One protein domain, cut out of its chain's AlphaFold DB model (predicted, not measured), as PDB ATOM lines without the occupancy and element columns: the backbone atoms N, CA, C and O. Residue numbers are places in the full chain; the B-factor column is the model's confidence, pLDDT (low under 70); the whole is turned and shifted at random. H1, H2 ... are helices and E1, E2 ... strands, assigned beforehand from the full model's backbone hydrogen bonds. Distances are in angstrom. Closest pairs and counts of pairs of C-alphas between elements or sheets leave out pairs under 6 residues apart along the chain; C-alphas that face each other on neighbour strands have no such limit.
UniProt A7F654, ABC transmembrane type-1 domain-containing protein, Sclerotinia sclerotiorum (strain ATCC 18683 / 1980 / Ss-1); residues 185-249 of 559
ATOM      1  N   SER A 185     -43.620 -33.188  -3.904       51.62
ATOM      2  CA  SER A 185     -43.161 -34.577  -3.751       51.62
ATOM      3  C   SER A 185     -41.914 -34.699  -2.869       51.62
ATOM      4  O   SER A 185     -41.861 -35.540  -1.972       51.62
ATOM      5  N   THR A 186     -40.909 -33.844  -3.078       58.56
ATOM      6  CA  THR A 186     -39.672 -33.850  -2.277       58.56
ATOM      7  C   THR A 186     -39.942 -33.463  -0.822       58.56
ATOM      8  O   THR A 186     -39.340 -34.040   0.083       58.56
ATOM      9  N   GLU A 187     -40.877 -32.535  -0.581       64.44
ATOM     10  CA  GLU A 187     -41.362 -32.191   0.758       64.44
ATOM     11  C   GLU A 187     -41.890 -33.420   1.495       64.44
ATOM     12  O   GLU A 187     -41.510 -33.647   2.638       64.44
ATOM     13  N   GLU A 188     -42.725 -34.232   0.849       67.62
ATOM     14  CA  GLU A 188     -43.332 -35.403   1.478       67.62
ATOM     15  C   GLU A 188     -42.298 -36.482   1.834       67.62
ATOM     16  O   GLU A 188     -42.325 -37.007   2.948       67.62
ATOM     17  N   HIS A 189     -41.326 -36.750   0.956       67.88
ATOM     18  CA  HIS A 189     -40.235 -37.682   1.260       67.88
ATOM     19  C   HIS A 189     -39.332 -37.200   2.406       67.88
ATOM     20  O   HIS A 189     -38.998 -37.987   3.292       67.88
ATOM     21  N   VAL A 190     -38.949 -35.917   2.425       70.62
ATOM     22  CA  VAL A 190     -38.145 -35.350   3.524       70.62
ATOM     23  C   VAL A 190     -38.947 -35.344   4.827       70.62
ATOM     24  O   VAL A 190     -38.421 -35.726   5.872       70.62
ATOM     25  N   PHE A 191     -40.229 -34.973   4.769       73.44
ATOM     26  CA  PHE A 191     -41.102 -34.930   5.935       73.44
ATOM     27  C   PHE A 191     -41.261 -36.314   6.572       73.44
ATOM     28  O   PHE A 191     -41.010 -36.471   7.766       73.44
ATOM     29  N   ASN A 192     -41.592 -37.333   5.775       76.06
ATOM     30  CA  ASN A 192     -41.817 -38.691   6.270       76.06
ATOM     31  C   ASN A 192     -40.543 -39.309   6.878       76.06
ATOM     32  O   ASN A 192     -40.624 -39.961   7.917       76.06
ATOM     33  N   ASN A 193     -39.364 -39.043   6.303       76.38
ATOM     34  CA  ASN A 193     -38.092 -39.589   6.793       76.38
ATOM     35  C   ASN A 193     -37.540 -38.880   8.051       76.38
ATOM     36  O   ASN A 193     -36.749 -39.467   8.790       76.38
ATOM     37  N   VAL A 194     -37.921 -37.621   8.305       73.88
ATOM     38  CA  VAL A 194     -37.396 -36.820   9.433       73.88
ATOM     39  C   VAL A 194     -38.405 -36.688  10.577       73.88
ATOM     40  O   VAL A 194     -38.030 -36.885  11.734       73.88
ATOM     41  N   PHE A 195     -39.669 -36.391  10.255       73.56
ATOM     42  CA  PHE A 195     -40.757 -36.089  11.198       73.56
ATOM     43  C   PHE A 195     -41.879 -37.140  11.211       73.56
ATOM     44  O   PHE A 195     -42.767 -37.065  12.057       73.56
ATOM     45  N   GLY A 196     -41.871 -38.104  10.281       74.75
ATOM     46  CA  GLY A 196     -42.844 -39.198  10.253       74.75
ATOM     47  C   GLY A 196     -42.718 -40.161  11.446       74.75
ATOM     48  O   GLY A 196     -41.768 -40.071  12.227       74.75
ATOM     49  N   PRO A 197     -43.649 -41.124  11.594       72.12
ATOM     50  CA  PRO A 197     -43.697 -42.018  12.755       72.12
ATOM     51  C   PRO A 197     -42.461 -42.925  12.897       72.12
ATOM     52  O   PRO A 197     -42.056 -43.210  14.020       72.12
ATOM     53  N   GLU A 198     -41.820 -43.321  11.795       76.44
ATOM     54  CA  GLU A 198     -40.527 -44.036  11.797       76.44
ATOM     55  C   GLU A 198     -39.331 -43.094  11.534       76.44
ATOM     56  O   GLU A 198     -38.209 -43.538  11.283       76.44
ATOM     57  N   GLY A 199     -39.565 -41.779  11.572       73.06
ATOM     58  CA  GLY A 199     -38.605 -40.742  11.212       73.06
ATOM     59  C   GLY A 199     -37.468 -40.562  12.219       73.06
ATOM     60  O   GLY A 199     -37.583 -40.868  13.411       73.06
ATOM     61  N   LEU A 200     -36.352 -40.012  11.730       73.94
ATOM     62  CA  LEU A 200     -35.099 -39.871  12.480       73.94
ATOM     63  C   LEU A 200     -35.270 -39.202  13.857       73.94
ATOM     64  O   LEU A 200     -34.668 -39.654  14.828       73.94
ATOM     65  N   LEU A 201     -36.089 -38.150  13.964       71.88
ATOM     66  CA  LEU A 201     -36.252 -37.404  15.220       71.88
ATOM     67  C   LEU A 201     -37.058 -38.177  16.277       71.88
ATOM     68  O   LEU A 201     -36.781 -38.031  17.470       71.88
ATOM     69  N   ASN A 202     -37.985 -39.043  15.851       71.94
ATOM     70  CA  ASN A 202     -38.732 -39.927  16.748       71.94
ATOM     71  C   ASN A 202     -37.828 -41.051  17.283       71.94
ATOM     72  O   ASN A 202     -37.774 -41.288  18.488       71.94
ATOM     73  N   ASN A 203     -37.013 -41.655  16.410       74.31
ATOM     74  CA  ASN A 203     -36.011 -42.663  16.793       74.31
ATOM     75  C   ASN A 203     -34.927 -42.108  17.741       74.31
ATOM     76  O   ASN A 203     -34.358 -42.852  18.538       74.31
ATOM     77  N   LEU A 204     -34.655 -40.798  17.682       72.25
ATOM     78  CA  LEU A 204     -33.762 -40.078  18.599       72.25
ATOM     79  C   LEU A 204     -34.464 -39.556  19.872       72.25
ATOM     80  O   LEU A 204     -33.832 -38.851  20.657       72.25
ATOM     81  N   GLY A 205     -35.758 -39.836  20.075       71.19
ATOM     82  CA  GLY A 205     -36.523 -39.399  21.253       71.19
ATOM     83  C   GLY A 205     -36.529 -37.880  21.477       71.19
ATOM     84  O   GLY A 205     -36.608 -37.421  22.616       71.19
ATOM     85  N   THR A 206     -36.371 -37.091  20.412       63.69
ATOM     86  CA  THR A 206     -36.109 -35.649  20.501       63.69
ATOM     87  C   THR A 206     -37.407 -34.844  20.433       63.69
ATOM     88  O   THR A 206     -38.228 -35.047  19.544       63.69
ATOM     89  N   THR A 207     -37.596 -33.887  21.348       63.09
ATOM     90  CA  THR A 207     -38.741 -32.963  21.298       63.09
ATOM     91  C   THR A 207     -38.568 -31.954  20.162       63.09
ATOM     92  O   THR A 207     -37.565 -31.245  20.106       63.09
ATOM     93  N   VAL A 208     -39.567 -31.862  19.284       65.81
ATOM     94  CA  VAL A 208     -39.570 -30.984  18.106       65.81
ATOM     95  C   VAL A 208     -40.712 -29.976  18.213       65.81
ATOM     96  O   VAL A 208     -41.824 -30.337  18.592       65.81
ATOM     97  N   ILE A 209     -40.454 -28.718  17.845       70.19
ATOM     98  CA  ILE A 209     -41.481 -27.683  17.668       70.19
ATOM     99  C   ILE A 209     -41.336 -27.118  16.253       70.19
ATOM    100  O   ILE A 209     -40.310 -26.520  15.924       70.19
ATOM    101  N   VAL A 210     -42.364 -27.313  15.424       67.31
ATOM    102  CA  VAL A 210     -42.440 -26.805  14.046       67.31
ATOM    103  C   VAL A 210     -43.473 -25.686  13.990       67.31
ATOM    104  O   VAL A 210     -44.581 -25.839  14.502       67.31
ATOM    105  N   VAL A 211     -43.124 -24.574  13.346       68.56
ATOM    106  CA  VAL A 211     -44.053 -23.483  13.028       68.56
ATOM    107  C   VAL A 211     -44.315 -23.533  11.526       68.56
ATOM    108  O   VAL A 211     -43.376 -23.592  10.737       68.56
ATOM    109  N   THR A 212     -45.583 -23.564  11.112       70.62
ATOM    110  CA  THR A 212     -45.944 -23.621   9.690       70.62
ATOM    111  C   THR A 212     -47.305 -22.988   9.414       70.62
ATOM    112  O   THR A 212     -48.223 -23.061  10.228       70.62
ATOM    113  N   ASP A 213     -47.419 -22.383   8.238       69.44
ATOM    114  CA  ASP A 213     -48.641 -21.900   7.599       69.44
ATOM    115  C   ASP A 213     -49.369 -23.003   6.799       69.44
ATOM    116  O   ASP A 213     -50.544 -22.860   6.451       69.44
ATOM    117  N   LYS A 214     -48.700 -24.134   6.528       65.75
ATOM    118  CA  LYS A 214     -49.218 -25.238   5.709       65.75
ATOM    119  C   LYS A 214     -50.278 -26.054   6.445       65.75
ATOM    120  O   LYS A 214     -50.004 -27.112   7.016       65.75
ATOM    121  N   SER A 215     -51.525 -25.605   6.327       68.12
ATOM    122  CA  SER A 215     -52.731 -26.262   6.859       68.12
ATOM    123  C   SER A 215     -52.808 -27.774   6.580       68.12
ATOM    124  O   SER A 215     -53.285 -28.528   7.428       68.12
ATOM    125  N   HIS A 216     -52.277 -28.246   5.446       72.25
ATOM    126  CA  HIS A 216     -52.276 -29.664   5.066       72.25
ATOM    127  C   HIS A 216     -51.319 -30.566   5.876       72.25
ATOM    128  O   HIS A 216     -51.475 -31.783   5.820       72.25
ATOM    129  N   ARG A 217     -50.344 -30.016   6.622       70.81
ATOM    130  CA  ARG A 217     -49.432 -30.805   7.484       70.81
ATOM    131  C   ARG A 217     -49.899 -30.901   8.938       70.81
ATOM    132  O   ARG A 217     -49.417 -31.764   9.667       70.81
ATOM    133  N   LEU A 218     -50.879 -30.091   9.351       73.88
ATOM    134  CA  LEU A 218     -51.412 -30.077  10.723       73.88
ATOM    135  C   LEU A 218     -51.939 -31.450  11.179       73.88
ATOM    136  O   LEU A 218     -51.834 -31.788  12.351       73.88
ATOM    137  N   SER A 219     -52.431 -32.273  10.249       75.75
ATOM    138  CA  SER A 219     -52.900 -33.646  10.489       75.75
ATOM    139  C   SER A 219     -51.840 -34.628  10.996       75.75
ATOM    140  O   SER A 219     -52.200 -35.721  11.427       75.75
ATOM    141  N   SER A 220     -50.556 -34.264  10.937       74.00
ATOM    142  CA  SER A 220     -49.429 -35.096  11.377       74.00
ATOM    143  C   SER A 220     -48.827 -34.681  12.726       74.00
ATOM    144  O   SER A 220     -47.943 -35.366  13.232       74.00
ATOM    145  N   ALA A 221     -49.295 -33.581  13.327       75.88
ATOM    146  CA  ALA A 221     -48.765 -33.068  14.588       75.88
ATOM    147  C   ALA A 221     -49.509 -33.650  15.802       75.88
ATOM    148  O   ALA A 221     -50.727 -33.532  15.901       75.88
ATOM    149  N   ASN A 222     -48.772 -34.196  16.778       79.38
ATOM    150  CA  ASN A 222     -49.339 -34.743  18.024       79.38
ATOM    151  C   ASN A 222     -50.040 -33.686  18.899       79.38
ATOM    152  O   ASN A 222     -50.848 -34.025  19.763       79.38
ATOM    153  N   HIS A 223     -49.681 -32.412  18.727       80.06
ATOM    154  CA  HIS A 223     -50.301 -31.282  19.403       80.06
ATOM    155  C   HIS A 223     -50.144 -30.021  18.549       80.06
ATOM    156  O   HIS A 223     -49.045 -29.703  18.095       80.06
ATOM    157  N   ILE A 224     -51.241 -29.298  18.341       83.06
ATOM    158  CA  ILE A 224     -51.301 -28.049  17.579       83.06
ATOM    159  C   ILE A 224     -51.573 -26.907  18.557       83.06
ATOM    160  O   ILE A 224     -52.394 -27.052  19.461       83.06
ATOM    161  N   ILE A 225     -50.924 -25.759  18.346       83.00
ATOM    162  CA  ILE A 225     -51.170 -24.512  19.078       83.00
ATOM    163  C   ILE A 225     -51.374 -23.395  18.048       83.00
ATOM    164  O   ILE A 225     -50.444 -23.029  17.333       83.00
ATOM    165  N   ALA A 226     -52.586 -22.845  17.965       79.00
ATOM    166  CA  ALA A 226     -52.909 -21.729  17.080       79.00
ATOM    167  C   ALA A 226     -52.752 -20.392  17.821       79.00
ATOM    168  O   ALA A 226     -53.413 -20.156  18.836       79.00
ATOM    169  N   ILE A 227     -51.905 -19.498  17.307       79.06
ATOM    170  CA  ILE A 227     -51.646 -18.174  17.892       79.06
ATOM    171  C   ILE A 227     -52.374 -17.103  17.073       79.06
ATOM    172  O   ILE A 227     -52.211 -17.011  15.859       79.06
ATOM    173  N   GLY A 228     -53.186 -16.283  17.740       72.94
ATOM    174  CA  GLY A 228     -53.952 -15.207  17.113       72.94
ATOM    175  C   GLY A 228     -53.191 -13.884  17.005       72.94
ATOM    176  O   GLY A 228     -52.172 -13.670  17.660       72.94
ATOM    177  N   GLN A 229     -53.765 -12.936  16.258       70.19
ATOM    178  CA  GLN A 229     -53.205 -11.595  16.000       70.19
ATOM    179  C   GLN A 229     -52.867 -10.766  17.263       70.19
ATOM    180  O   GLN A 229     -52.131  -9.790  17.169       70.19
ATOM    181  N   GLN A 230     -53.370 -11.143  18.446       70.19
ATOM    182  CA  GLN A 230     -53.033 -10.523  19.739       70.19
ATOM    183  C   GLN A 230     -51.908 -11.250  20.513       70.19
ATOM    184  O   GLN A 230     -51.812 -11.076  21.726       70.19
ATOM    185  N   GLN A 231     -51.113 -12.111  19.864       69.19
ATOM    186  CA  GLN A 231     -50.089 -12.970  20.500       69.19
ATOM    187  C   GLN A 231     -50.637 -13.904  21.603       69.19
ATOM    188  O   GLN A 231     -49.897 -14.386  22.460       69.19
ATOM    189  N   LYS A 232     -51.943 -14.187  21.582       76.00
ATOM    190  CA  LYS A 232     -52.615 -15.130  22.487       76.00
ATOM    191  C   LYS A 232     -52.857 -16.452  21.771       76.00
ATOM    192  O   LYS A 232     -53.217 -16.447  20.592       76.00
ATOM    193  N   VAL A 233     -52.731 -17.560  22.495       80.81
ATOM    194  CA  VAL A 233     -53.233 -18.864  22.039       80.81
ATOM    195  C   VAL A 233     -54.753 -18.767  21.888       80.81
ATOM    196  O   VAL A 233     -55.439 -18.342  22.817       80.81
ATOM    197  N   LEU A 234     -55.260 -19.111  20.704       76.25
ATOM    198  CA  LEU A 234     -56.691 -19.181  20.395       76.25
ATOM    199  C   LEU A 234     -57.238 -20.580  20.679       76.25
ATOM    200  O   LEU A 234     -58.258 -20.738  21.340       76.25
ATOM    201  N   GLU A 235     -56.538 -21.585  20.158       81.38
ATOM    202  CA  GLU A 235     -56.938 -22.988  20.122       81.38
ATOM    203  C   GLU A 235     -55.681 -23.837  20.370       81.38
ATOM    204  O   GLU A 235     -54.615 -23.530  19.833       81.38
ATOM    205  N   GLN A 236     -55.785 -24.894  21.179       83.31
ATOM    206  CA  GLN A 236     -54.718 -25.885  21.357       83.31
ATOM    207  C   GLN A 236     -55.318 -27.278  21.574       83.31
ATOM    208  O   GLN A 236     -56.353 -27.399  22.231       83.31
ATOM    209  N   GLY A 237     -54.696 -28.323  21.028       80.25
ATOM    210  CA  GLY A 237     -55.222 -29.690  21.100       80.25
ATOM    211  C   GLY A 237     -54.664 -30.621  20.026       80.25
ATOM    212  O   GLY A 237     -53.780 -30.244  19.259       80.25
ATOM    213  N   ASP A 238     -55.186 -31.845  19.974       82.31
ATOM    214  CA  ASP A 238     -54.935 -32.770  18.861       82.31
ATOM    215  C   ASP A 238     -55.734 -32.372  17.599       82.31
ATOM    216  O   ASP A 238     -56.805 -31.763  17.686       82.31
ATOM    217  N   PHE A 239     -55.250 -32.754  16.414       78.25
ATOM    218  CA  PHE A 239     -55.914 -32.474  15.139       78.25
ATOM    219  C   PHE A 239     -57.344 -33.032  15.068       78.25
ATOM    220  O   PHE A 239     -58.234 -32.362  14.540       78.25
ATOM    221  N   THR A 240     -57.604 -34.226  15.615       76.50
ATOM    222  CA  THR A 240     -58.961 -34.800  15.609       76.50
ATOM    223  C   THR A 240     -59.902 -34.005  16.510       76.50
ATOM    224  O   THR A 240     -61.034 -33.727  16.114       76.50
ATOM    225  N   GLN A 241     -59.406 -33.538  17.661       78.44
ATOM    226  CA  GLN A 241     -60.151 -32.719  18.618       78.44
ATOM    227  C   GLN A 241     -60.504 -31.355  18.016       78.44
ATOM    228  O   GLN A 241     -61.678 -30.981  18.002       78.44
ATOM    229  N   LEU A 242     -59.517 -30.655  17.444       75.56
ATOM    230  CA  LEU A 242     -59.701 -29.346  16.807       75.56
ATOM    231  C   LEU A 242     -60.602 -29.421  15.564       75.56
ATOM    232  O   LEU A 242     -61.389 -28.509  15.324       75.56
ATOM    233  N   LYS A 243     -60.567 -30.530  14.811       72.19
ATOM    234  CA  LYS A 243     -61.479 -30.769  13.682       72.19
ATOM    235  C   LYS A 243     -62.908 -31.120  14.124       72.19
ATOM    236  O   LYS A 243     -63.854 -30.762  13.426       72.19
ATOM    237  N   SER A 244     -63.084 -31.811  15.255       66.75
ATOM    238  CA  SER A 244     -64.411 -32.144  15.807       66.75
ATOM    239  C   SER A 244     -65.057 -31.010  16.614       66.75
ATOM    240  O   SER A 244     -66.275 -30.995  16.784       66.75
ATOM    241  N   ALA A 245     -64.268 -30.037  17.077       63.66
ATOM    242  CA  ALA A 245     -64.746 -28.816  17.713       63.66
ATOM    243  C   ALA A 245     -65.412 -27.890  16.673       63.66
ATOM    244  O   ALA A 245     -64.822 -26.925  16.192       63.66
ATOM    245  N   GLY A 246     -66.666 -28.193  16.318       52.69
ATOM    246  CA  GLY A 246     -67.437 -27.580  15.224       52.69
ATOM    247  C   GLY A 246     -67.791 -26.086  15.344       52.69
ATOM    248  O   GLY A 246     -68.765 -25.649  14.742       52.69
ATOM    249  N   GLY A 247     -67.029 -25.285  16.094       55.12
ATOM    250  CA  GLY A 247     -67.236 -23.844  16.291       55.12
ATOM    251  C   GLY A 247     -66.703 -22.940  15.170       55.12
ATOM    252  O   GLY A 247     -66.627 -21.727  15.356       55.12
ATOM    253  N   GLY A 248     -66.287 -23.498  14.027       57.78
ATOM    254  CA  GLY A 248     -65.706 -22.721  12.923       57.78
ATOM    255  C   GLY A 248     -64.380 -22.045  13.297       57.78
ATOM    256  O   GLY A 248     -64.190 -20.864  12.989       57.78
ATOM    257  N   GLY A 249     -63.502 -22.777  13.993       62.06
ATOM    258  CA  GLY A 249     -62.191 -22.314  14.467       62.06
ATOM    259  C   GLY A 249     -61.236 -21.862  13.359       62.06
ATOM    260  O   GLY A 249     -61.521 -21.993  12.164       62.06
TER     261      GLY A 249
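This is residues 185 to 249 of the 559 residues of the protein "ABC transmembrane type-1 domain-containing protein" of Sclerotinia sclerotiorum (strain ATCC 18683 / 1980 / Ss-1) (UniProt A7F654). A strand hairpin, E1 and E2, with H3 and H4 near one end, makes one lobe; a long link leads to H1 and H2, which form a corner. The printed part has 65 residues, with H1, H2, H3, E1, E2, H4 in chain order; the sheet is antiparallel, the class mixed. It is loose, radius of gyration of the C-alphas 13.5 A, spanning 35 by 22 by 19 A.

In the hairpin of E1, residues 224 to 227, and E2, residues 233 to 237, N 226 and O 235 are within hydrogen-bond range, 2.8 A. H3, residues 215 to 220, only just touches H4, residues 239 to 244, with 3 pairs of C-alphas within 8 A; the closest are Ser 219 and Phe 239, 5.7 A. H1, residues 185 to 195, touches H2, residues 200 to 203, only at the corner; closest C-alphas Val 194 and Leu 200, 4.9 A. Every O i to N i+4 pair is within range in H1 and H4; H3 has 0 of 2, but 2 of 3 O i to N i+3 pairs; H2 is too short.

H1, 15.2 A long, begins at C-alpha 185 (-43.161, -34.577, -3.751); H4 ends at C-alpha 244 (-64.411, -32.144, 15.807).

The printed part has no cut; residues 244 to 249, among others, have pLDDT under 70.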